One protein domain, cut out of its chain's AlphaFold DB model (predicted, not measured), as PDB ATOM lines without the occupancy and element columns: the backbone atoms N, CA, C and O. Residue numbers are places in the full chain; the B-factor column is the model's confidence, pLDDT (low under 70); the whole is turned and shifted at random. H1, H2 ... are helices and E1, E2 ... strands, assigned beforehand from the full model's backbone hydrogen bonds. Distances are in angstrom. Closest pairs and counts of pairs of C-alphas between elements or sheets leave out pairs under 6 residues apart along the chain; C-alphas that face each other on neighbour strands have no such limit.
ATOM      1  N   GLY A  73     115.244 -37.766 162.126       91.00
ATOM      2  CA  GLY A  73     115.455 -37.570 163.549       91.00
ATOM      3  C   GLY A  73     116.933 -37.516 163.955       91.00
ATOM      4  O   GLY A  73     117.843 -37.290 163.143       91.00
ATOM      5  N   GLY A  74     117.165 -37.752 165.243       95.50
ATOM      6  CA  GLY A  74     118.476 -37.817 165.871       95.50
ATOM      7  C   GLY A  74     119.159 -36.456 166.005       95.50
ATOM      8  O   GLY A  74     118.517 -35.406 166.023       95.50
ATOM      9  N   HIS A  75     120.489 -36.492 166.108       97.50
ATOM     10  CA  HIS A  75     121.346 -35.306 166.052       97.50
ATOM     11  C   HIS A  75     121.726 -34.989 164.606       97.50
ATOM     12  O   HIS A  75     122.467 -35.740 163.966       97.50
ATOM     13  N   ARG A  76     121.265 -33.849 164.102       95.25
ATOM     14  CA  ARG A  76     121.615 -33.345 162.771       95.25
ATOM     15  C   ARG A  76     122.540 -32.151 162.896       95.25
ATOM     16  O   ARG A  76     122.578 -31.479 163.925       95.25
ATOM     17  N   PHE A  77     123.278 -31.897 161.825       94.75
ATOM     18  CA  PHE A  77     124.078 -30.692 161.700       94.75
ATOM     19  C   PHE A  77     124.011 -30.185 160.267       94.75
ATOM     20  O   PHE A  77     124.309 -30.954 159.348       94.75
ATOM     21  N   TRP A  78     123.633 -28.919 160.104       92.06
ATOM     22  CA  TRP A  78     123.533 -28.234 158.815       92.06
ATOM     23  C   TRP A  78     124.395 -26.971 158.821       92.06
ATOM     24  O   TRP A  78     124.606 -26.372 159.875       92.06
ATOM     25  N   LEU A  79     124.878 -26.558 157.648       89.81
ATOM     26  CA  LEU A  79     125.597 -25.295 157.463       89.81
ATOM     27  C   LEU A  79     124.730 -24.300 156.669       89.81
ATOM     28  O   LEU A  79     124.122 -24.670 155.666       89.81
ATOM     29  N   GLY A  80     124.646 -23.057 157.153       78.38
ATOM     30  CA  GLY A  80     123.951 -21.905 156.559       78.38
ATOM     31  C   GLY A  80     124.834 -21.011 155.688       78.38
ATOM     32  O   GLY A  80     125.943 -21.419 155.381       78.38
ATOM     33  N   PRO A  81     124.362 -19.820 155.265       70.81
ATOM     34  CA  PRO A  81     123.405 -18.979 155.981       70.81
ATOM     35  C   PRO A  81     121.944 -19.364 155.721       70.81
ATOM     36  O   PRO A  81     121.635 -19.957 154.694       70.81
ATOM     37  N   GLN A  82     121.036 -18.982 156.624       60.06
ATOM     38  CA  GLN A  82     119.608 -19.323 156.560       60.06
ATOM     39  C   GLN A  82     118.894 -18.756 155.333       60.06
ATOM     40  O   GLN A  82     118.037 -19.420 154.761       60.06
ATOM     41  N   SER A  83     119.294 -17.569 154.866       60.44
ATOM     42  CA  SER A  83     118.814 -17.004 153.595       60.44
ATOM     43  C   SER A  83     119.149 -17.883 152.388       60.44
ATOM     44  O   SER A  83     118.475 -17.809 151.366       60.44
ATOM     45  N   ASN A  84     120.197 -18.702 152.512       60.38
ATOM     46  CA  ASN A  84     120.677 -19.620 151.489       60.38
ATOM     47  C   ASN A  84     120.397 -21.076 151.874       60.38
ATOM     48  O   ASN A  84     120.898 -21.978 151.201       60.38
ATOM     49  N   TRP A  85     119.628 -21.325 152.942       65.44
ATOM     50  CA  TRP A  85     119.086 -22.652 153.172       65.44
ATOM     51  C   TRP A  85     118.137 -22.939 152.026       65.44
ATOM     52  O   TRP A  85     116.977 -22.532 152.007       65.44
ATOM     53  N   VAL A  86     118.651 -23.680 151.056       56.66
ATOM     54  CA  VAL A  86     117.799 -24.527 150.252       56.66
ATOM     55  C   VAL A  86     117.242 -25.522 151.258       56.66
ATOM     56  O   VAL A  86     117.980 -26.342 151.794       56.66
ATOM     57  N   TRP A  87     115.974 -25.355 151.632       61.12
ATOM     58  CA  TRP A  87     115.229 -26.466 152.190       61.12
ATOM     59  C   TRP A  87     114.755 -27.287 151.001       61.12
ATOM     60  O   TRP A  87     114.080 -26.744 150.119       61.12
ATOM     61  N   PRO A  88     115.112 -28.569 150.944       66.38
ATOM     62  CA  PRO A  88     115.798 -29.387 151.956       66.38
ATOM     63  C   PRO A  88     117.331 -29.231 151.959       66.38
ATOM     64  O   PRO A  88     117.911 -28.900 150.921       66.38
ATOM     65  N   PRO A  89     118.006 -29.555 153.083       77.38
ATOM     66  CA  PRO A  89     119.463 -29.582 153.125       77.38
ATOM     67  C   PRO A  89     120.031 -30.550 152.071       77.38
ATOM     68  O   PRO A  89     119.344 -31.488 151.650       77.38
ATOM     69  N   PRO A  90     121.310 -30.385 151.684       83.81
ATOM     70  CA  PRO A  90     122.009 -31.333 150.827       83.81
ATOM     71  C   PRO A  90     121.775 -32.775 151.273       83.81
ATOM     72  O   PRO A  90     122.054 -33.138 152.420       83.81
ATOM     73  N   ALA A  91     121.306 -33.616 150.347       83.38
ATOM     74  CA  ALA A  91     120.962 -35.003 150.645       83.38
ATOM     75  C   ALA A  91     122.135 -35.773 151.275       83.38
ATOM     76  O   ALA A  91     121.917 -36.645 152.109       83.38
ATOM     77  N   GLN A  92     123.379 -35.409 150.947       83.56
ATOM     78  CA  GLN A  92     124.572 -36.010 151.545       83.56
ATOM     79  C   GLN A  92     124.710 -35.755 153.055       83.56
ATOM     80  O   GLN A  92     125.240 -36.592 153.781       83.56
ATOM     81  N   TRP A  93     124.231 -34.615 153.558       86.88
ATOM     82  CA  TRP A  93     124.270 -34.298 154.988       86.88
ATOM     83  C   TRP A  93     123.156 -35.001 155.767       86.88
ATOM     84  O   TRP A  93     123.328 -35.317 156.953       86.88
ATOM     85  N   GLU A  94     122.026 -35.232 155.093       89.00
ATOM     86  CA  GLU A  94     120.786 -35.691 155.713       89.00
ATOM     87  C   GLU A  94     120.506 -37.188 155.517       89.00
ATOM     88  O   GLU A  94     119.964 -37.807 156.423       89.00
ATOM     89  N   TYR A  95     120.909 -37.804 154.409       89.94
ATOM     90  CA  TYR A  95     120.498 -39.171 154.050       89.94
ATOM     91  C   TYR A  95     121.663 -40.124 153.753       89.94
ATOM     92  O   TYR A  95     121.433 -41.310 153.524       89.94
ATOM     93  N   SER A  96     122.912 -39.650 153.747       91.69
ATOM     94  CA  SER A  96     124.058 -40.527 153.489       91.69
ATOM     95  C   SER A  96     124.560 -41.249 154.735       91.69
ATOM     96  O   SER A  96     124.631 -40.694 155.834       91.69
ATOM     97  N   ALA A  97     125.006 -42.482 154.510       95.19
ATOM     98  CA  ALA A  97     125.844 -43.204 155.450       95.19
ATOM     99  C   ALA A  97     127.210 -42.521 155.613       95.19
ATOM    100  O   ALA A  97     127.661 -41.758 154.755       95.19
ATOM    101  N   THR A 129     131.652 -36.724 178.285       96.19
ATOM    102  CA  THR A 129     132.361 -35.782 179.157       96.19
ATOM    103  C   THR A 129     131.607 -35.633 180.475       96.19
ATOM    104  O   THR A 129     130.446 -36.028 180.584       96.19
ATOM    105  N   ALA A 130     132.206 -34.954 181.457       93.94
ATOM    106  CA  ALA A 130     131.512 -34.598 182.699       93.94
ATOM    107  C   ALA A 130     130.255 -33.723 182.484       93.94
ATOM    108  O   ALA A 130     129.410 -33.634 183.368       93.94
ATOM    109  N   LYS A 131     130.119 -33.066 181.320       93.38
ATOM    110  CA  LYS A 131     128.957 -32.231 180.965       93.38
ATOM    111  C   LYS A 131     127.861 -32.998 180.209       93.38
ATOM    112  O   LYS A 131     126.854 -32.388 179.860       93.38
ATOM    113  N   GLY A 132     128.064 -34.287 179.933       96.88
ATOM    114  CA  GLY A 132     127.227 -35.101 179.052       96.88
ATOM    115  C   GLY A 132     127.947 -35.495 177.760       96.88
ATOM    116  O   GLY A 132     129.173 -35.384 177.653       96.88
ATOM    117  N   LEU A 133     127.183 -35.962 176.776       98.62
ATOM    118  CA  LEU A 133     127.680 -36.352 175.463       98.62
ATOM    119  C   LEU A 133     128.002 -35.101 174.640       98.62
ATOM    120  O   LEU A 133     127.101 -34.380 174.208       98.62
ATOM    121  N   ARG A 134     129.289 -34.839 174.409       98.75
ATOM    122  CA  ARG A 134     129.734 -33.802 173.478       98.75
ATOM    123  C   ARG A 134     129.508 -34.289 172.051       98.75
ATOM    124  O   ARG A 134     130.038 -35.331 171.674       98.75
ATOM    125  N   CYS A 135     128.756 -33.516 171.279       98.81
ATOM    126  CA  CYS A 135     128.507 -33.742 169.862       98.81
ATOM    127  C   CYS A 135     129.166 -32.604 169.082       98.81
ATOM    128  O   CYS A 135     128.692 -31.469 169.140       98.81
ATOM    129  N   THR A 136     130.255 -32.897 168.381       98.75
ATOM    130  CA  THR A 136     131.016 -31.912 167.605       98.75
ATOM    131  C   THR A 136     130.755 -32.113 166.121       98.75
ATOM    132  O   THR A 136     130.733 -33.242 165.637       98.75
ATOM    133  N   ALA A 137     130.590 -31.027 165.380       98.38
ATOM    134  CA  ALA A 137     130.674 -31.015 163.930       98.38
ATOM    135  C   ALA A 137     131.903 -30.210 163.504       98.38
ATOM    136  O   ALA A 137     132.169 -29.144 164.058       98.38
ATOM    137  N   ARG A 138     132.642 -30.723 162.522       98.00
ATOM    138  CA  ARG A 138     133.823 -30.091 161.930       98.00
ATOM    139  C   ARG A 138     133.641 -29.925 160.433       98.00
ATOM    140  O   ARG A 138     133.101 -30.819 159.778       98.00
ATOM    141  N   TRP A 139     134.141 -28.817 159.907       96.19
ATOM    142  CA  TRP A 139     134.194 -28.520 158.477       96.19
ATOM    143  C   TRP A 139     135.423 -27.657 158.176       96.19
ATOM    144  O   TRP A 139     136.110 -27.198 159.089       96.19
ATOM    145  N   ARG A 140     135.723 -27.461 156.890       95.56
ATOM    146  CA  ARG A 140     136.747 -26.503 156.462       95.56
ATOM    147  C   ARG A 140     136.098 -25.219 155.977       95.56
ATOM    148  O   ARG A 140     135.090 -25.278 155.274       95.56
ATOM    149  N   ASP A 141     136.684 -24.092 156.357       94.31
ATOM    150  CA  ASP A 141     136.365 -22.800 155.761       94.31
ATOM    151  C   ASP A 141     136.803 -22.798 154.295       94.31
ATOM    152  O   ASP A 141     137.928 -23.175 153.961       94.31
ATOM    153  N   ASP A 142     135.891 -22.389 153.424       90.56
ATOM    154  CA  ASP A 142     136.097 -22.247 151.985       90.56
ATOM    155  C   ASP A 142     135.861 -20.803 151.509       90.56
ATOM    156  O   ASP A 142     135.686 -20.541 150.318       90.56
ATOM    157  N   GLY A 143     135.855 -19.848 152.444       89.69
ATOM    158  CA  GLY A 143     135.661 -18.423 152.194       89.69
ATOM    159  C   GLY A 143     134.198 -17.985 152.212       89.69
ATOM    160  O   GLY A 143     133.918 -16.781 152.293       89.69
ATOM    161  N   ARG A 144     133.235 -18.911 152.226       88.31
ATOM    162  CA  ARG A 144     131.807 -18.573 152.299       88.31
ATOM    163  C   ARG A 144     131.372 -18.230 153.718       88.31
ATOM    164  O   ARG A 144     131.945 -18.687 154.698       88.31
ATOM    165  N   GLN A 145     130.341 -17.395 153.825       87.50
ATOM    166  CA  GLN A 145     129.764 -17.002 155.109       87.50
ATOM    167  C   GLN A 145     128.833 -18.103 155.623       87.50
ATOM    168  O   GLN A 145     127.632 -18.058 155.380       87.50
ATOM    169  N   LEU A 146     129.389 -19.100 156.313       87.88
ATOM    170  CA  LEU A 146     128.625 -20.224 156.853       87.88
ATOM    171  C   LEU A 146     128.523 -20.138 158.382       87.88
ATOM    172  O   LEU A 146     129.487 -19.792 159.067       87.88
ATOM    173  N   PHE A 147     127.358 -20.495 158.920       90.81
ATOM    174  CA  PHE A 147     127.179 -20.834 160.334       90.81
ATOM    175  C   PHE A 147     126.678 -22.274 160.439       90.81
ATOM    176  O   PHE A 147     126.019 -22.763 159.527       90.81
ATOM    177  N   GLY A 148     126.984 -22.967 161.527       93.44
ATOM    178  CA  GLY A 148     126.482 -24.303 161.818       93.44
ATOM    179  C   GLY A 148     125.201 -24.279 162.633       93.44
ATOM    180  O   GLY A 148     125.000 -23.387 163.449       93.44
ATOM    181  N   MET A 149     124.357 -25.288 162.466       95.12
ATOM    182  CA  MET A 149     123.192 -25.511 163.311       95.12
ATOM    183  C   MET A 149     123.145 -26.970 163.740       95.12
ATOM    184  O   MET A 149     122.954 -27.858 162.909       95.12
ATOM    185  N   HIS A 150     123.308 -27.213 165.039       97.62
ATOM    186  CA  HIS A 150     123.010 -28.505 165.650       97.62
ATOM    187  C   HIS A 150     121.510 -28.601 165.882       97.62
ATOM    188  O   HIS A 150     120.946 -27.704 166.503       97.62
ATOM    189  N   VAL A 151     120.888 -29.689 165.438       96.38
ATOM    190  CA  VAL A 151     119.443 -29.905 165.566       96.38
ATOM    191  C   VAL A 151     119.180 -31.219 166.283       96.38
ATOM    192  O   VAL A 151     119.681 -32.264 165.865       96.38
ATOM    193  N   ILE A 152     118.380 -31.169 167.344       97.50
ATOM    194  CA  ILE A 152     117.952 -32.323 168.133       97.50
ATOM    195  C   ILE A 152     116.438 -32.449 168.026       97.50
ATOM    196  O   ILE A 152     115.705 -31.659 168.620       97.50
ATOM    197  N   ALA A 153     115.976 -33.444 167.276       94.69
ATOM    198  CA  ALA A 153     114.550 -33.722 167.147       94.69
ATOM    199  C   ALA A 153     114.035 -34.527 168.355       94.69
ATOM    200  O   ALA A 153     114.694 -35.472 168.805       94.69
ATOM    201  N   VAL A 154     112.844 -34.197 168.855       95.31
ATOM    202  CA  VAL A 154     112.153 -34.903 169.949       95.31
ATOM    203  C   VAL A 154     110.693 -35.182 169.588       95.31
ATOM    204  O   VAL A 154     110.029 -34.333 169.000       95.31
ATOM    205  N   ASP A 155     110.194 -36.371 169.945       92.19
ATOM    206  CA  ASP A 155     108.795 -36.762 169.697       92.19
ATOM    207  C   ASP A 155     107.821 -35.980 170.577       92.19
ATOM    208  O   ASP A 155     108.177 -35.576 171.691       92.19
ATOM    209  N   LEU A 156     106.565 -35.870 170.148       88.44
ATOM    210  CA  LEU A 156     105.492 -35.417 171.027       88.44
ATOM    211  C   LEU A 156     105.052 -36.531 172.003       88.44
ATOM    212  O   LEU A 156     105.214 -37.718 171.716       88.44
ATOM    213  N   PRO A 157     104.495 -36.172 173.175       88.94
ATOM    214  CA  PRO A 157     104.449 -34.823 173.735       88.94
ATOM    215  C   PRO A 157     105.830 -34.370 174.238       88.94
ATOM    216  O   PRO A 157     106.648 -35.176 174.685       88.94
ATOM    217  N   PHE A 158     106.070 -33.059 174.221       88.38
ATOM    218  CA  PHE A 158     107.207 -32.443 174.904       88.38
ATOM    219  C   PHE A 158     106.767 -31.175 175.640       88.38
ATOM    220  O   PHE A 158     105.777 -30.532 175.273       88.38
ATOM    221  N   ILE A 159     107.537 -30.815 176.664       91.25
ATOM    222  CA  ILE A 159     107.481 -29.506 177.310       91.25
ATOM    223  C   ILE A 159     108.911 -28.985 177.339       91.25
ATOM    224  O   ILE A 159     109.776 -29.605 177.956       91.25
ATOM    225  N   ALA A 160     109.164 -27.889 176.630       93.38
ATOM    226  CA  ALA A 160     110.473 -27.256 176.594       93.38
ATOM    227  C   ALA A 160     110.470 -26.000 177.458       93.38
ATOM    228  O   ALA A 160     109.482 -25.265 177.496       93.38
ATOM    229  N   THR A 161     111.586 -25.742 178.124       93.38
ATOM    230  CA  THR A 161     111.772 -24.562 178.964       93.38
ATOM    231  C   THR A 161     113.039 -23.816 178.563       93.38
ATOM    232  O   THR A 161     114.068 -24.424 178.252       93.38
ATOM    233  N   ALA A 162     112.948 -22.486 178.550       95.81
ATOM    234  CA  ALA A 162     114.055 -21.584 178.249       95.81
ATOM    235  C   ALA A 162     113.980 -20.345 179.144       95.81
ATOM    236  O   ALA A 162     112.890 -19.862 179.458       95.81
ATOM    237  N   ARG A 163     115.133 -19.819 179.559       96.31
ATOM    238  CA  ARG A 163     115.214 -18.593 180.357       96.31
ATOM    239  C   ARG A 163     115.045 -17.372 179.465       96.31
ATOM    240  O   ARG A 163     115.567 -17.323 178.348       96.31
ATOM    241  N   LEU A 164     114.352 -16.370 179.984       94.50
ATOM    242  CA  LEU A 164     114.141 -15.094 179.316       94.50
ATOM    243  C   LEU A 164     115.221 -14.104 179.744       94.50
ATOM    244  O   LEU A 164     115.391 -13.812 180.926       94.50
ATOM    245  N   HIS A 165     115.942 -13.576 178.760       92.81
ATOM    246  CA  HIS A 165     116.953 -12.542 178.954       92.81
ATOM    247  C   HIS A 165     116.509 -11.276 178.233       92.81
ATOM    248  O   HIS A 165     116.753 -11.120 177.039       92.81
ATOM    249  N   GLN A 166     115.801 -10.403 178.950       92.06
ATOM    250  CA  GLN A 166     115.234  -9.188 178.371       92.06
ATOM    251  C   GLN A 166     116.333  -8.216 177.929       92.06
ATOM    252  O   GLN A 166     117.291  -7.965 178.663       92.06
ATOM    253  N   SER A 167     116.166  -7.644 176.740       88.31
ATOM    254  CA  SER A 167     117.005  -6.568 176.210       88.31
ATOM    255  C   SER A 167     116.135  -5.521 175.502       88.31
ATOM    256  O   SER A 167     114.954  -5.783 175.252       88.31
ATOM    257  N   PRO A 168     116.675  -4.340 175.147       88.19
ATOM    258  CA  PRO A 168     115.952  -3.377 174.316       88.19
ATOM    259  C   PRO A 168     115.458  -3.971 172.983       88.19
ATOM    260  O   PRO A 168     114.380  -3.619 172.510       88.19
ATOM    261  N   GLU A 169     116.216  -4.898 172.392       84.81
ATOM    262  CA  GLU A 169     115.906  -5.560 171.119       84.81
ATOM    263  C   GLU A 169     114.922  -6.733 171.267       84.81
ATOM    264  O   GLU A 169     114.206  -7.043 170.313       84.81
ATOM    265  N   ALA A 170     114.864  -7.369 172.443       89.38
ATOM    266  CA  ALA A 170     113.852  -8.363 172.803       89.38
ATOM    267  C   ALA A 170     113.320  -8.116 174.223       89.38
ATOM    268  O   ALA A 170     113.780  -8.743 175.184       89.38
ATOM    269  N   PRO A 171     112.299  -7.255 174.379       88.62
ATOM    270  CA  PRO A 171     111.739  -6.922 175.691       88.62
ATOM    271  C   PRO A 171     111.142  -8.119 176.439       88.62
ATOM    272  O   PRO A 171     111.088  -8.118 177.663       88.62
ATOM    273  N   LEU A 172     110.713  -9.161 175.718       88.94
ATOM    274  CA  LEU A 172     110.226 -10.414 176.304       88.94
ATOM    275  C   LEU A 172     111.346 -11.437 176.551       88.94
ATOM    276  O   LEU A 172     111.080 -12.516 177.063       88.94
ATOM    277  N   GLY A 173     112.588 -11.128 176.174       90.94
ATOM    278  CA  GLY A 173     113.737 -12.026 176.281       90.94
ATOM    279  C   GLY A 173     113.754 -13.189 175.287       90.94
ATOM    280  O   GLY A 173     114.517 -14.136 175.478       90.94
ATOM    281  N   LEU A 174     112.922 -13.119 174.244       92.75
ATOM    282  CA  LEU A 174     112.879 -14.052 173.119       92.75
ATOM    283  C   LEU A 174     112.454 -13.331 171.831       92.75
ATOM    284  O   LEU A 174     111.834 -12.264 171.884       92.75
ATOM    285  N   VAL A 175     112.743 -13.939 170.683       89.50
ATOM    286  CA  VAL A 175     112.319 -13.457 169.359       89.50
ATOM    287  C   VAL A 175     111.621 -14.562 168.582       89.50
ATOM    288  O   VAL A 175     111.906 -15.741 168.769       89.50
ATOM    289  N   GLN A 176     110.727 -14.193 167.670       87.94
ATOM    290  CA  GLN A 176     110.241 -15.121 166.655       87.94
ATOM    291  C   GLN A 176     111.247 -15.169 165.502       87.94
ATOM    292  O   GLN A 176     111.582 -14.131 164.926       87.94
ATOM    293  N   VAL A 177     111.714 -16.369 165.167       84.31
ATOM    294  CA  VAL A 177     112.662 -16.593 164.071       84.31
ATOM    295  C   VAL A 177     111.869 -16.942 162.820       84.31
ATOM    296  O   VAL A 177     111.090 -17.894 162.804       84.31
ATOM    297  N   ASN A 178     112.063 -16.175 161.753       74.12
ATOM    298  CA  ASN A 178     111.413 -16.448 160.480       74.12
ATOM    299  C   ASN A 178     112.303 -17.327 159.606       74.12
ATOM    300  O   ASN A 178     113.410 -16.941 159.246       74.12
ATOM    301  N   LEU A 179     111.774 -18.476 159.186       62.59
ATOM    302  CA  LEU A 179     112.501 -19.435 158.351       62.59
ATOM    303  C   LEU A 179     112.837 -18.914 156.935       62.59
ATOM    304  O   LEU A 179     113.706 -19.483 156.286       62.59
ATOM    305  N   HIS A 180     112.200 -17.830 156.472       58.75
ATOM    306  CA  HIS A 180     112.280 -17.350 155.081       58.75
ATOM    307  C   HIS A 180     112.670 -15.869 154.927       58.75
ATOM    308  O   HIS A 180     112.293 -15.227 153.951       58.75
ATOM    309  N   GLY A 181     113.384 -15.284 155.894       45.38
ATOM    310  CA  GLY A 181     113.946 -13.932 155.743       45.38
ATOM    311  C   GLY A 181     112.933 -12.776 155.697       45.38
ATOM    312  O   GLY A 181     113.337 -11.624 155.557       45.38
ATOM    313  N   ALA A 182     111.631 -13.031 155.858       44.56
ATOM    314  CA  ALA A 182     110.672 -11.970 156.151       44.56
ATOM    315  C   ALA A 182     111.034 -11.312 157.495       44.56
ATOM    316  O   ALA A 182     111.480 -11.998 158.419       44.56
ATOM    317  N   ALA A 183     110.802 -10.004 157.641       46.47
ATOM    318  CA  ALA A 183     110.887  -9.355 158.946       46.47
ATOM    319  C   ALA A 183     109.988 -10.111 159.941       46.47
ATOM    320  O   ALA A 183     108.836 -10.412 159.613       46.47
ATOM    321  N   SER A 184     110.534 -10.461 161.113       48.88
ATOM    322  CA  SER A 184     109.816 -11.087 162.233       48.88
ATOM    323  C   SER A 184     108.469 -10.392 162.421       48.88
ATOM    324  O   SER A 184     108.418  -9.245 162.863       48.88
ATOM    325  N   SER A 185     107.387 -11.041 162.000       48.75
ATOM    326  CA  SER A 185     106.049 -10.463 161.990       48.75
ATOM    327  C   SER A 185     105.056 -11.567 162.323       48.75
ATOM    328  O   SER A 185     104.847 -12.483 161.535       48.75
ATOM    329  N   GLY A 186     104.468 -11.503 163.519       47.19
ATOM    330  CA  GLY A 186     103.324 -12.353 163.846       47.19
ATOM    331  C   GLY A 186     103.174 -12.783 165.299       47.19
ATOM    332  O   GLY A 186     103.129 -13.973 165.556       47.19
ATOM    333  N   PHE A 187     103.023 -11.803 166.195       55.91
ATOM    334  CA  PHE A 187     102.413 -11.890 167.531       55.91
ATOM    335  C   PHE A 187     102.859 -13.020 168.475       55.91
ATOM    336  O   PHE A 187     102.362 -14.143 168.470       55.91
ATOM    337  N   LEU A 188     103.680 -12.611 169.440       63.34
ATOM    338  CA  LEU A 188     103.602 -13.120 170.804       63.34
ATOM    339  C   LEU A 188     102.427 -12.405 171.503       63.34
ATOM    340  O   LEU A 188     102.319 -11.183 171.355       63.34
ATOM    341  N   PRO A 189     101.550 -13.104 172.250       70.06
ATOM    342  CA  PRO A 189     101.621 -14.516 172.644       70.06
ATOM    343  C   PRO A 189     101.137 -15.501 171.563       70.06
ATOM    344  O   PRO A 189     100.270 -15.181 170.754       70.06
ATOM    345  N   HIS A 190     101.663 -16.727 171.603       79.00
ATOM    346  CA  HIS A 190     101.327 -17.828 170.694       79.00
ATOM    347  C   HIS A 190     100.788 -19.027 171.504       79.00
ATOM    348  O   HIS A 190     101.317 -19.269 172.583       79.00
ATOM    349  N   PRO A 191      99.804 -19.820 171.032       77.75
ATOM    350  CA  PRO A 191      99.195 -20.897 171.833       77.75
ATOM    351  C   PRO A 191     100.186 -21.949 172.353       77.75
ATOM    352  O   PRO A 191     100.047 -22.454 173.462       77.75
ATOM    353  N   ALA A 192     101.231 -22.230 171.570       82.88
ATOM    354  CA  ALA A 192     102.310 -23.143 171.946       82.88
ATOM    355  C   ALA A 192     103.307 -22.554 172.966       82.88
ATOM    356  O   ALA A 192     104.257 -23.240 173.326       82.88
ATOM    357  N   LEU A 193     103.156 -21.291 173.383       88.62
ATOM    358  CA  LEU A 193     104.129 -20.554 174.185       88.62
ATOM    359  C   LEU A 193     103.449 -19.784 175.319       88.62
ATOM    360  O   LEU A 193     102.666 -18.860 175.103       88.62
ATOM    361  N   THR A 194     103.857 -20.090 176.542       90.44
ATOM    362  CA  THR A 194     103.518 -19.305 177.730       90.44
ATOM    363  C   THR A 194     104.789 -18.705 178.308       90.44
ATOM    364  O   THR A 194     105.755 -19.436 178.526       90.44
ATOM    365  N   CYS A 195     104.779 -17.405 178.588       90.38
ATOM    366  CA  CYS A 195     105.889 -16.717 179.241       90.38
ATOM    367  C   CYS A 195     105.458 -16.204 180.614       90.38
ATOM    368  O   CYS A 195     104.364 -15.653 180.751       90.38
ATOM    369  N   ASP A 196     106.338 -16.343 181.598       89.31
ATOM    370  CA  ASP A 196     106.311 -15.543 182.821       89.31
ATOM    371  C   ASP A 196     107.430 -14.480 182.778       89.31
ATOM    372  O   ASP A 196     107.878 -14.084 181.699       89.31
ATOM    373  N   THR A 197     107.858 -13.959 183.931       86.88
ATOM    374  CA  THR A 197     108.908 -12.932 184.004       86.88
ATOM    375  C   THR A 197     110.322 -13.459 183.749       86.88
ATOM    376  O   THR A 197     111.196 -12.668 183.399       86.88
ATOM    377  N   ALA A 198     110.572 -14.756 183.921       93.38
ATOM    378  CA  ALA A 198     111.905 -15.356 183.874       93.38
ATOM    379  C   ALA A 198     112.024 -16.511 182.871       93.38
ATOM    380  O   ALA A 198     113.141 -16.883 182.502       93.38
ATOM    381  N   GLN A 199     110.908 -17.088 182.432       94.75
ATOM    382  CA  GLN A 199     110.886 -18.341 181.698       94.75
ATOM    383  C   GLN A 199     109.820 -18.356 180.599       94.75
ATOM    384  O   GLN A 199     108.672 -17.952 180.782       94.75
ATOM    385  N   ALA A 200     110.210 -18.896 179.447       93.69
ATOM    386  CA  ALA A 200     109.309 -19.372 178.412       93.69
ATOM    387  C   ALA A 200     109.096 -20.878 178.575       93.69
ATOM    388  O   ALA A 200     110.051 -21.642 178.740       93.69
ATOM    389  N   THR A 201     107.843 -21.305 178.477       93.19
ATOM    390  CA  THR A 201     107.454 -22.711 178.374       93.19
ATOM    391  C   THR A 201     106.794 -22.937 177.026       93.19
ATOM    392  O   THR A 201     105.819 -22.263 176.692       93.19
ATOM    393  N   LEU A 202     107.327 -23.892 176.264       92.12
ATOM    394  CA  LEU A 202     106.814 -24.279 174.960       92.12
ATOM    395  C   LEU A 202     106.185 -25.664 175.008       92.12
ATOM    396  O   LEU A 202     106.739 -26.588 175.610       92.12
ATOM    397  N   ARG A 203     105.037 -25.804 174.346       87.25
ATOM    398  CA  ARG A 203     104.263 -27.043 174.270       87.25
ATOM    399  C   ARG A 203     103.992 -27.420 172.825       87.25
ATOM    400  O   ARG A 203     103.710 -26.578 171.980       87.25
ATOM    401  N   ALA A 204     104.077 -28.711 172.573       78.69
ATOM    402  CA  ALA A 204     103.842 -29.302 171.274       78.69
ATOM    403  C   ALA A 204     102.397 -29.238 170.774       78.69
ATOM    404  O   ALA A 204     101.476 -29.127 171.577       78.69
ATOM    405  N   GLY A 205     102.205 -29.480 169.472       67.56
ATOM    406  CA  GLY A 205     100.927 -29.948 168.915       67.56
ATOM    407  C   GLY A 205      99.840 -28.885 168.761       67.56
ATOM    408  O   GLY A 205      98.818 -29.154 168.140       67.56
ATOM    409  N   GLU A 206     100.068 -27.673 169.269       70.06
ATOM    410  CA  GLU A 206      99.119 -26.562 169.166       70.06
ATOM    411  C   GLU A 206      99.200 -25.872 167.793       70.06
ATOM    412  O   GLU A 206      98.219 -25.804 167.048       70.06
ATOM    413  N   LYS A 207     100.382 -25.350 167.438       77.62
ATOM    414  CA  LYS A 207     100.655 -24.595 166.204       77.62
ATOM    415  C   LYS A 207     102.159 -24.542 165.910       77.62
ATOM    416  O   LYS A 207     102.967 -24.619 166.834       77.62
ATOM    417  N   VAL A 208     102.505 -24.334 164.636       84.25
ATOM    418  CA  VAL A 208     103.893 -24.139 164.189       84.25
ATOM    419  C   VAL A 208     104.440 -22.813 164.717       84.25
ATOM    420  O   VAL A 208     103.877 -21.760 164.428       84.25
ATOM    421  N   ILE A 209     105.569 -22.847 165.424       87.94
ATOM    422  CA  ILE A 209     106.328 -21.646 165.801       87.94
ATOM    423  C   ILE A 209     107.823 -21.952 165.837       87.94
ATOM    424  O   ILE A 209     108.224 -23.048 166.217       87.94
ATOM    425  N   LYS A 210     108.652 -20.965 165.487       91.00
ATOM    426  CA  LYS A 210     110.086 -20.980 165.775       91.00
ATOM    427  C   LYS A 210     110.450 -19.778 166.628       91.00
ATOM    428  O   LYS A 210     110.202 -18.636 166.233       91.00
ATOM    429  N   VAL A 211     111.023 -20.032 167.795       93.12
ATOM    430  CA  VAL A 211     111.491 -18.987 168.712       93.12
ATOM    431  C   VAL A 211     112.993 -19.081 168.902       93.12
ATOM    432  O   VAL A 211     113.549 -20.175 168.932       93.12
ATOM    433  N   GLY A 212     113.631 -17.928 169.044       94.19
ATOM    434  CA  GLY A 212     115.047 -17.790 169.331       94.19
ATOM    435  C   GLY A 212     115.277 -17.108 170.672       94.19
ATOM    436  O   GLY A 212     114.527 -16.220 171.084       94.19
ATOM    437  N   PHE A 213     116.351 -17.516 171.331       95.75
ATOM    438  CA  PHE A 213     116.817 -17.012 172.612       95.75
ATOM    439  C   PHE A 213     118.310 -16.694 172.532       95.75
ATOM    440  O   PHE A 213     119.039 -17.274 171.721       95.75
ATOM    441  N   ALA A 214     118.784 -15.812 173.416       94.81
ATOM    442  CA  ALA A 214     120.217 -15.675 173.660       94.81
ATOM    443  C   ALA A 214     120.833 -17.052 173.963       94.81
ATOM    444  O   ALA A 214     120.167 -17.897 174.566       94.81
ATOM    445  N   SER A 215     122.086 -17.264 173.543       96.31
ATOM    446  CA  SER A 215     122.777 -18.554 173.668       96.31
ATOM    447  C   SER A 215     122.689 -19.112 175.094       96.31
ATOM    448  O   SER A 215     123.222 -18.530 176.041       96.31
ATOM    449  N   GLN A 216     121.990 -20.236 175.254       97.38
ATOM    450  CA  GLN A 216     121.698 -20.838 176.548       97.38
ATOM    451  C   GLN A 216     121.384 -22.340 176.435       97.38
ATOM    452  O   GLN A 216     121.052 -22.836 175.359       97.38
ATOM    453  N   PRO A 217     121.446 -23.090 177.549       97.50
ATOM    454  CA  PRO A 217     120.854 -24.419 177.636       97.50
ATOM    455  C   PRO A 217     119.361 -24.424 177.297       97.50
ATOM    456  O   PRO A 217     118.598 -23.644 177.860       97.50
ATOM    457  N   LEU A 218     118.942 -25.363 176.456       97.38
ATOM    458  CA  LEU A 218     117.541 -25.706 176.233       97.38
ATOM    459  C   LEU A 218     117.250 -27.030 176.929       97.38
ATOM    460  O   LEU A 218     118.065 -27.952 176.867       97.38
ATOM    461  N   THR A 219     116.109 -27.128 177.600       96.56
ATOM    462  CA  THR A 219     115.755 -28.321 178.375       96.56
ATOM    463  C   THR A 219     114.350 -28.775 178.036       96.56
ATOM    464  O   THR A 219     113.449 -27.949 177.897       96.56
ATOM    465  N   VAL A 220     114.174 -30.087 177.894       96.06
ATOM    466  CA  VAL A 220     112.901 -30.719 177.567       96.06
ATOM    467  C   VAL A 220     112.619 -31.860 178.526       96.06
ATOM    468  O   VAL A 220     113.426 -32.785 178.656       96.06
ATOM    469  N   ASP A 221     111.435 -31.827 179.126       95.06
ATOM    470  CA  ASP A 221     110.921 -32.941 179.910       95.06
ATOM    471  C   ASP A 221     110.344 -34.011 178.978       95.06
ATOM    472  O   ASP A 221     109.641 -33.727 177.998       95.06
ATOM    473  N   ARG A 222     110.680 -35.266 179.271       93.00
ATOM    474  CA  ARG A 222     110.341 -36.446 178.473       93.00
ATOM    475  C   ARG A 222     109.513 -37.434 179.306       93.00
ATOM    476  O   ARG A 222     109.568 -37.421 180.538       93.00
ATOM    477  N   PRO A 223     108.737 -38.319 178.652       88.62
ATOM    478  CA  PRO A 223     107.924 -39.312 179.348       88.62
ATOM    479  C   PRO A 223     108.712 -40.141 180.371       88.62
ATOM    480  O   PRO A 223     109.850 -40.544 180.122       88.62
ATOM    481  N   GLY A 224     108.080 -40.430 181.512       90.69
ATOM    482  CA  GLY A 224     108.702 -41.184 182.606       90.69
ATOM    483  C   GLY A 224     109.667 -40.363 183.468       90.69
ATOM    484  O   GLY A 224     110.542 -40.948 184.092       90.69
ATOM    485  N   GLY A 225     109.538 -39.030 183.474       93.81
ATOM    486  CA  GLY A 225     110.335 -38.128 184.317       93.81
ATOM    487  C   GLY A 225     111.790 -37.961 183.871       93.81
ATOM    488  O   GLY A 225     112.602 -37.425 184.619       93.81
ATOM    489  N   TRP A 226     112.127 -38.423 182.666       96.19
ATOM    490  CA  TRP A 226     113.422 -38.155 182.057       96.19
ATOM    491  C   TRP A 226     113.511 -36.710 181.588       96.19
ATOM    492  O   TRP A 226     112.519 -36.121 181.166       96.19
ATOM    493  N   GLN A 227     114.725 -36.179 181.555       97.12
ATOM    494  CA  GLN A 227     114.994 -34.864 180.996       97.12
ATOM    495  C   GLN A 227     116.117 -34.939 179.964       97.12
ATOM    496  O   GLN A 227     117.128 -35.614 180.170       97.12
ATOM    497  N   LEU A 228     115.933 -34.232 178.849       97.94
ATOM    498  CA  LEU A 228     116.953 -34.008 177.833       97.94
ATOM    499  C   LEU A 228     117.378 -32.539 177.877       97.94
ATOM    500  O   LEU A 228     116.534 -31.650 177.781       97.94
ATOM    501  N   SER A 229     118.678 -32.277 177.987       98.00
ATOM    502  CA  SER A 229     119.231 -30.921 177.892       98.00
ATOM    503  C   SER A 229     120.192 -30.809 176.715       98.00
ATOM    504  O   SER A 229     121.052 -31.673 176.535       98.00
ATOM    505  N   LEU A 230     120.054 -29.733 175.943       98.38
ATOM    506  CA  LEU A 230     120.935 -29.328 174.855       98.38
ATOM    507  C   LEU A 230     121.643 -28.033 175.254       98.38
ATOM    508  O   LEU A 230     121.012 -26.986 175.395       98.38
ATOM    509  N   ARG A 231     122.964 -28.089 175.418       98.31
ATOM    510  CA  ARG A 231     123.776 -26.947 175.850       98.31
ATOM    511  C   ARG A 231     124.747 -26.510 174.756       98.31
ATOM    512  O   ARG A 231     125.385 -27.386 174.165       98.31
ATOM    513  N   PRO A 232     124.951 -25.194 174.557       98.12
ATOM    514  CA  PRO A 232     126.050 -24.696 173.742       98.12
ATOM    515  C   PRO A 232     127.391 -25.258 174.232       98.12
ATOM    516  O   PRO A 232     127.621 -25.403 175.441       98.12
ATOM    517  N   GLY A 233     128.270 -25.587 173.294       97.88
ATOM    518  CA  GLY A 233     129.637 -26.018 173.551       97.88
ATOM    519  C   GLY A 233     130.663 -25.092 172.895       97.88
ATOM    520  O   GLY A 233     130.310 -24.027 172.392       97.88
ATOM    521  N   PRO A 234     131.952 -25.458 172.947       97.31
ATOM    522  CA  PRO A 234     133.004 -24.671 172.316       97.31
ATOM    523  C   PRO A 234     132.880 -24.659 170.789       97.31
ATOM    524  O   PRO A 234     132.442 -25.637 170.176       97.31
ATOM    525  N   THR A 235     133.360 -23.572 170.192       97.06
ATOM    526  CA  THR A 235     133.578 -23.419 168.751       97.06
ATOM    527  C   THR A 235     135.070 -23.274 168.452       97.06
ATOM    528  O   THR A 235     135.827 -22.773 169.283       97.06
ATOM    529  N   GLU A 236     135.483 -23.687 167.261       97.19
ATOM    530  CA  GLU A 236     136.837 -23.530 166.721       97.19
ATOM    531  C   GLU A 236     136.762 -22.670 165.455       97.19
ATOM    532  O   GLU A 236     135.865 -22.874 164.635       97.19
ATOM    533  N   GLY A 237     137.676 -21.709 165.327       94.88
ATOM    534  CA  GLY A 237     137.651 -20.665 164.302       94.88
ATOM    535  C   GLY A 237     137.473 -19.261 164.892       94.88
ATOM    536  O   GLY A 237     137.313 -19.081 166.101       94.88
ATOM    537  N   THR A 238     137.507 -18.248 164.030       95.56
ATOM    538  CA  THR A 238     137.326 -16.840 164.403       95.56
ATOM    539  C   THR A 238     135.888 -16.414 164.143       95.56
ATOM    540  O   THR A 238     135.412 -16.456 163.009       95.56
ATOM    541  N   THR A 239     135.195 -15.981 165.196       94.75
ATOM    542  CA  THR A 239     133.859 -15.385 165.077       94.75
ATOM    543  C   THR A 239     133.963 -13.971 164.517       94.75
ATOM    544  O   THR A 239     134.785 -13.191 164.993       94.75
ATOM    545  N   TYR A 240     133.118 -13.627 163.547       92.75
ATOM    546  CA  TYR A 240     133.069 -12.267 162.992       92.75
ATOM    547  C   TYR A 240     131.660 -11.670 162.901       92.75
ATOM    548  O   TYR A 240     131.534 -10.458 162.760       92.75
ATOM    549  N   ASP A 241     130.615 -12.496 162.986       91.75
ATOM    550  CA  ASP A 241     129.209 -12.081 162.990       91.75
ATOM    551  C   ASP A 241     128.343 -13.219 163.581       91.75
ATOM    552  O   ASP A 241     128.860 -14.305 163.856       91.75
ATOM    553  N   ALA A 242     127.034 -13.020 163.750       89.69
ATOM    554  CA  ALA A 242     126.103 -14.045 164.224       89.69
ATOM    555  C   ALA A 242     124.783 -14.067 163.424       89.69
ATOM    556  O   ALA A 242     124.236 -13.008 163.105       89.69
ATOM    557  N   PRO A 243     124.224 -15.256 163.125       88.25
ATOM    558  CA  PRO A 243     122.889 -15.353 162.544       88.25
ATOM    559  C   PRO A 243     121.819 -14.885 163.533       88.25
ATOM    560  O   PRO A 243     122.054 -14.799 164.742       88.25
ATOM    561  N   ASP A 244     120.638 -14.571 162.998       86.25
ATOM    562  CA  ASP A 244     119.429 -14.262 163.764       86.25
ATOM    563  C   ASP A 244     119.655 -13.274 164.905       86.25
ATOM    564  O   ASP A 244     119.144 -13.470 165.998       86.25
ATOM    565  N   LYS A 245     120.457 -12.224 164.677       85.94
ATOM    566  CA  LYS A 245     120.784 -11.201 165.687       85.94
ATOM    567  C   LYS A 245     121.316 -11.798 167.000       85.94
ATOM    568  O   LYS A 245     121.023 -11.277 168.073       85.94
ATOM    569  N   ASN A 246     122.091 -12.880 166.908       89.62
ATOM    570  CA  ASN A 246     122.695 -13.588 168.039       89.62
ATOM    571  C   ASN A 246     121.702 -14.370 168.935       89.62
ATOM    572  O   ASN A 246     122.051 -14.772 170.049       89.62
ATOM    573  N   TYR A 247     120.487 -14.647 168.450       92.88
ATOM    574  CA  TYR A 247     119.539 -15.564 169.097       92.88
ATOM    575  C   TYR A 247     119.844 -17.016 168.696       92.88
ATOM    576  O   TYR A 247     119.130 -17.648 167.916       92.88
ATOM    577  N   LEU A 248     120.978 -17.515 169.198       94.56
ATOM    578  CA  LEU A 248     121.611 -18.759 168.752       94.56
ATOM    579  C   LEU A 248     120.993 -20.039 169.326       94.56
ATOM    580  O   LEU A 248     121.281 -21.120 168.826       94.56
ATOM    581  N   SER A 249     120.165 -19.953 170.364       97.44
ATOM    582  CA  SER A 249     119.428 -21.112 170.878       97.44
ATOM    583  C   SER A 249     117.992 -21.017 170.405       97.44
ATOM    584  O   SER A 249     117.327 -20.027 170.702       97.44
ATOM    585  N   GLN A 250     117.506 -22.012 169.671       95.75
ATOM    586  CA  GLN A 250     116.186 -21.937 169.048       95.75
ATOM    587  C   GLN A 250     115.360 -23.186 169.327       95.75
ATOM    588  O   GLN A 250     115.888 -24.274 169.552       95.75
ATOM    589  N   ILE A 251     114.044 -23.009 169.347       94.81
ATOM    590  CA  ILE A 251     113.083 -24.104 169.432       94.81
ATOM    591  C   ILE A 251     112.108 -23.937 168.278       94.81
ATOM    592  O   ILE A 251     111.408 -22.924 168.198       94.81
ATOM    593  N   TRP A 252     112.050 -24.941 167.410       92.69
ATOM    594  CA  TRP A 252     110.986 -25.085 166.427       92.69
ATOM    595  C   TRP A 252     109.968 -26.103 166.933       92.69
ATOM    596  O   TRP A 252     110.316 -27.220 167.314       92.69
ATOM    597  N   VAL A 253     108.700 -25.711 166.949       90.06
ATOM    598  CA  VAL A 253     107.567 -26.570 167.288       90.06
ATOM    599  C   VAL A 253     106.843 -26.897 165.995       90.06
ATOM    600  O   VAL A 253     106.372 -25.986 165.312       90.06
ATOM    601  N   GLY A 254     106.763 -28.183 165.664       84.00
ATOM    602  CA  GLY A 254     106.018 -28.653 164.509       84.00
ATOM    603  C   GLY A 254     104.509 -28.508 164.692       84.00
ATOM    604  O   GLY A 254     103.977 -28.553 165.804       84.00
ATOM    605  N   GLY A 255     103.817 -28.334 163.570       77.19
ATOM    606  CA  GLY A 255     102.367 -28.440 163.492       77.19
ATOM    607  C   GLY A 255     101.900 -29.894 163.631       77.19
ATOM    608  O   GLY A 255     102.730 -30.807 163.703       77.19
ATOM    609  N   PRO A 256     100.577 -30.125 163.641       74.44
ATOM    610  CA  PRO A 256      99.990 -31.464 163.728       74.44
ATOM    611  C   PRO A 256     100.517 -32.470 162.690       74.44
ATOM    612  O   PRO A 256     100.458 -33.673 162.915       74.44
ATOM    613  N   GLU A 257     101.037 -31.993 161.559       76.12
ATOM    614  CA  GLU A 257     101.575 -32.799 160.463       76.12
ATOM    615  C   GLU A 257     103.016 -33.308 160.667       76.12
ATOM    616  O   GLU A 257     103.425 -34.236 159.973       76.12
ATOM    617  N   TYR A 258     103.785 -32.726 161.595       77.81
ATOM    618  CA  TYR A 258     105.196 -33.086 161.810       77.81
ATOM    619  C   TYR A 258     105.435 -33.943 163.059       77.81
ATOM    620  O   TYR A 258     106.472 -34.596 163.136       77.81
ATOM    621  N   ASP A 259     104.500 -33.940 164.017       84.94
ATOM    622  CA  ASP A 259     104.541 -34.709 165.278       84.94
ATOM    623  C   ASP A 259     105.914 -34.704 165.989       84.94
ATOM    624  O   ASP A 259     106.364 -35.698 166.564       84.94
ATOM    625  N   LEU A 260     106.607 -33.558 165.957       91.38
ATOM    626  CA  LEU A 260     107.905 -33.376 166.606       91.38
ATOM    627  C   LEU A 260     108.195 -31.906 166.934       91.38
ATOM    628  O   LEU A 260     107.546 -30.987 166.430       91.38
ATOM    629  N   ALA A 261     109.219 -31.689 167.757       92.38
ATOM    630  CA  ALA A 261     109.912 -30.407 167.870       92.38
ATOM    631  C   ALA A 261     111.419 -30.569 167.717       92.38
ATOM    632  O   ALA A 261     111.969 -31.663 167.854       92.38
ATOM    633  N   GLU A 262     112.083 -29.451 167.456       94.50
ATOM    634  CA  GLU A 262     113.518 -29.374 167.245       94.50
ATOM    635  C   GLU A 262     114.123 -28.380 168.234       94.50
ATOM    636  O   GLU A 262     113.714 -27.220 168.307       94.50
ATOM    637  N   LEU A 263     115.097 -28.854 169.009       96.88
ATOM    638  CA  LEU A 263     115.980 -28.005 169.798       96.88
ATOM    639  C   LEU A 263     117.215 -27.713 168.963       96.88
ATOM    640  O   LEU A 263     117.882 -28.639 168.492       96.88
ATOM    641  N   GLU A 264     117.540 -26.442 168.813       96.50
ATOM    642  CA  GLU A 264     118.595 -26.000 167.918       96.50
ATOM    643  C   GLU A 264     119.634 -25.160 168.659       96.50
ATOM    644  O   GLU A 264     119.315 -24.340 169.524       96.50
ATOM    645  N   GLN A 265     120.899 -25.367 168.300       97.62
ATOM    646  CA  GLN A 265     122.012 -24.511 168.704       97.62
ATOM    647  C   GLN A 265     122.788 -24.106 167.459       97.62
ATOM    648  O   GLN A 265     123.439 -24.937 166.815       97.62
ATOM    649  N   LEU A 266     122.689 -22.828 167.126       95.50
ATOM    650  CA  LEU A 266     123.407 -22.203 166.035       95.50
ATOM    651  C   LEU A 266     124.790 -21.767 166.515       95.50
ATOM    652  O   LEU A 266     125.009 -21.437 167.682       95.50
ATOM    653  N   THR A 267     125.727 -21.726 165.584       95.25
ATOM    654  CA  THR A 267     127.024 -21.092 165.786       95.25
ATOM    655  C   THR A 267     126.951 -19.634 165.348       95.25
ATOM    656  O   THR A 267     126.135 -19.285 164.493       95.25
ATOM    657  N   PRO A 268     127.860 -18.778 165.833       93.81
ATOM    658  CA  PRO A 268     128.222 -17.578 165.093       93.81
ATOM    659  C   PRO A 268     128.727 -17.930 163.684       93.81
ATOM    660  O   PRO A 268     129.039 -19.088 163.390       93.81
ATOM    661  N   TYR A 269     128.869 -16.936 162.814       93.38
ATOM    662  CA  TYR A 269     129.629 -17.117 161.583       93.38
ATOM    663  C   TYR A 269     131.109 -17.298 161.919       93.38
ATOM    664  O   TYR A 269     131.694 -16.478 162.636       93.38
ATOM    665  N   LEU A 270     131.709 -18.371 161.402       94.19
ATOM    666  CA  LEU A 270     133.090 -18.743 161.694       94.19
ATOM    667  C   LEU A 270     133.954 -18.613 160.441       94.19
ATOM    668  O   LEU A 270     133.600 -19.123 159.379       94.19
ATOM    669  N   ARG A 271     135.110 -17.964 160.586       95.38
ATOM    670  CA  ARG A 271     136.262 -18.152 159.698       95.38
ATOM    671  C   ARG A 271     137.168 -19.231 160.260       95.38
ATOM    672  O   ARG A 271     137.327 -19.316 161.478       95.38
ATOM    673  N   GLY A 272     137.769 -20.015 159.377       95.50
ATOM    674  CA  GLY A 272     138.703 -21.060 159.767       95.50
ATOM    675  C   GLY A 272     139.902 -20.494 160.517       95.50
ATOM    676  O   GLY A 272     140.251 -19.319 160.379       95.50
ATOM    677  N   ASP A 273     140.531 -21.330 161.335       93.00
ATOM    678  CA  ASP A 273     141.819 -21.007 161.942       93.00
ATOM    679  C   ASP A 273     142.955 -20.938 160.891       93.00
ATOM    680  O   ASP A 273     142.719 -20.953 159.682       93.00
ATOM    681  N   ALA A 274     144.218 -20.899 161.329       93.50
ATOM    682  CA  ALA A 274     145.370 -20.889 160.418       93.50
ATOM    683  C   ALA A 274     145.429 -22.108 159.470       93.50
ATOM    684  O   ALA A 274     146.110 -22.060 158.446       93.50
ATOM    685  N   THR A 275     144.727 -23.196 159.796       94.69
ATOM    686  CA  THR A 275     144.609 -24.401 158.966       94.69
ATOM    687  C   THR A 275     143.304 -24.446 158.167       94.69
ATOM    688  O   THR A 275     143.069 -25.411 157.435       94.69
ATOM    689  N   GLY A 276     142.444 -23.434 158.299       95.50
ATOM    690  CA  GLY A 276     141.100 -23.397 157.732       95.50
ATOM    691  C   GLY A 276     140.104 -24.296 158.468       95.50
ATOM    692  O   GLY A 276     139.072 -24.641 157.893       95.50
ATOM    693  N   ALA A 277     140.409 -24.745 159.688       97.12
ATOM    694  CA  ALA A 277     139.526 -25.607 160.462       97.12
ATOM    695  C   ALA A 277     138.435 -24.792 161.168       97.12
ATOM    696  O   ALA A 277     138.710 -23.767 161.795       97.12
ATOM    697  N   CYS A 278     137.201 -25.286 161.074       97.75
ATOM    698  CA  CYS A 278     136.060 -24.813 161.844       97.75
ATOM    699  C   CYS A 278     135.443 -25.982 162.610       97.75
ATOM    700  O   CYS A 278     135.347 -27.107 162.098       97.75
ATOM    701  N   ALA A 279     134.962 -25.709 163.818       97.94
ATOM    702  CA  ALA A 279     134.193 -26.681 164.577       97.94
ATOM    703  C   ALA A 279     133.140 -26.016 165.453       97.94
ATOM    704  O   ALA A 279     133.285 -24.878 165.898       97.94
ATOM    705  N   SER A 280     132.102 -26.778 165.763       98.25
ATOM    706  CA  SER A 280     131.117 -26.431 166.774       98.25
ATOM    707  C   SER A 280     130.727 -27.656 167.559       98.25
ATOM    708  O   SER A 280     130.571 -28.738 166.997       98.25
ATOM    709  N   SER A 281     130.568 -27.476 168.861       98.62
ATOM    710  CA  SER A 281     130.125 -28.519 169.766       98.62
ATOM    711  C   SER A 281     128.835 -28.124 170.462       98.62
ATOM    712  O   SER A 281     128.628 -26.965 170.813       98.62
ATOM    713  N   VAL A 282     128.039 -29.131 170.795       98.81
ATOM    714  CA  VAL A 282     126.994 -29.051 171.817       98.81
ATOM    715  C   VAL A 282     127.200 -30.151 172.849       98.81
ATOM    716  O   VAL A 282     127.867 -31.150 172.577       98.81
ATOM    717  N   PHE A 283     126.629 -29.984 174.037       98.75
ATOM    718  CA  PHE A 283     126.544 -31.050 175.033       98.75
ATOM    719  C   PHE A 283     125.096 -31.502 175.181       98.75
ATOM    720  O   PHE A 283     124.215 -30.676 175.426       98.75
ATOM    721  N   LEU A 284     124.874 -32.809 175.062       98.69
ATOM    722  CA  LEU A 284     123.599 -33.456 175.345       98.69
ATOM    723  C   LEU A 284     123.671 -34.182 176.684       98.69
ATOM    724  O   LEU A 284     124.584 -34.976 176.916       98.69
ATOM    725  N   ALA A 285     122.695 -33.949 177.552       97.88
ATOM    726  CA  ALA A 285     122.561 -34.670 178.812       97.88
ATOM    727  C   ALA A 285     121.200 -35.365 178.882       97.88
ATOM    728  O   ALA A 285     120.175 -34.738 178.623       97.88
ATOM    729  N   ALA A 286     121.215 -36.650 179.242       97.56
ATOM    730  CA  ALA A 286     120.031 -37.442 179.546       97.56
ATOM    731  C   ALA A 286     119.987 -37.694 181.054       97.56
ATOM    732  O   ALA A 286     120.779 -38.482 181.577       97.56
ATOM    733  N   THR A 287     119.081 -37.009 181.743       96.94
ATOM    734  CA  THR A 287     118.934 -37.103 183.196       96.94
ATOM    735  C   THR A 287     117.780 -38.055 183.518       96.94
ATOM    736  O   THR A 287     116.662 -37.803 183.057       96.94
ATOM    737  N   PRO A 288     118.019 -39.148 184.267       95.19
ATOM    738  CA  PRO A 288     116.955 -40.047 184.699       95.19
ATOM    739  C   PRO A 288     116.048 -39.368 185.740       95.19
ATOM    740  O   PRO A 288     116.478 -38.410 186.388       95.19
TER     741      PRO A 288
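What this domain is: This is residues 73 to 97 and 129 to 288 of the 292 residues of an uncharacterized protein of Opitutus terrae (strain DSM 11246 / JCM 15787 / PB90-1) (UniProt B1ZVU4). Two twisted antiparallel sheets stand face to face as a sandwich: E2, E14, E9, E8, E4, E6, E5 in one, E1, E3, E12, E11, E7 in the other, with the strands of the two at 27 degrees. A small two-strand ribbon, E10 and E13, extends it where E12 runs on into E13. The printed part has 185 residues with two four-residue helices and fourteen strands, in the order E1, H1, E2 to E10, H2, E11 to E14. The class is mostly strand, and the whole is compact, with a radius of gyration of the C-alphas of 16.2 A and spans of 46 by 38 by 31 A.

How they stand to each other: E1, residues 75 to 79, is an edge strand and the antiparallel neighbour of E3, residues 148 to 155, with N 76 and O 151 2.9 A apart. Next come E12, residues 260 to 266, with N 152 and O 263 at 2.8 A, and E11, residues 249 to 253, in a hairpin with E12, with N 262 and O 252 at 2.8 A. The other edge is E7, residues 209 to 213, with N 213 and O 249 at 2.8 A; residues 175 to 176 pair antiparallel with its residues 211 to 212. In the larger sheet the edge strand E2, residues 132 to 140, neighbours E14, residues 277 to 287, with N 135 and O 282 at 2.8 A. E9, residues 226 to 236, follows, with N 231 and O 283 at 2.9 A, then E8, residues 218 to 222, in a hairpin with E9, with N 220 and O 228 at 2.8 A. E4, residues 159 to 163, has N 161 at 2.9 A from O 219. E6, residues 199 to 203, has O 202 at 2.9 A from N 160; it forms a hairpin with the edge strand E5, residues 193 to 195, with N 201 and O 194 at 2.8 A. Between the sheets, the closest C-alphas of E9 and E12 are those of Pro 232 and Gln 265, 6.5 A apart. E10, residues 238 to 241, and E13, residues 269 to 271, are antiparallel, with N 238 and O 271 at 2.8 A. H1, residues 91 to 94, and H2, residues 243 to 246, only graze the five-strand sheet; both are too short for an O i to N i+4 pair, and each has its one O i to N i+3 pair within hydrogen-bond range.

Where its parts are: E1 begins at C-alpha 75 (121.346, -35.306, 166.052). E2 measures 26.0 A, E3 23.0 A, E9 31.6 A and E12 19.1 A. E14, 32.8 A, ends at C-alpha 287 (118.934, -37.103, 183.196).

The domain as a whole: The C-alphas farthest apart, those of Pro 191 and Ala 274, are 47.6 A apart. Residues 98 to 128 are not printed, with 25.7 A between C-alphas 97 and 129. The links E1 to H1 and E4 to E5 are long. The model's pLDDT is under 70 at residues 82 to 88, 179 to 188 and 205.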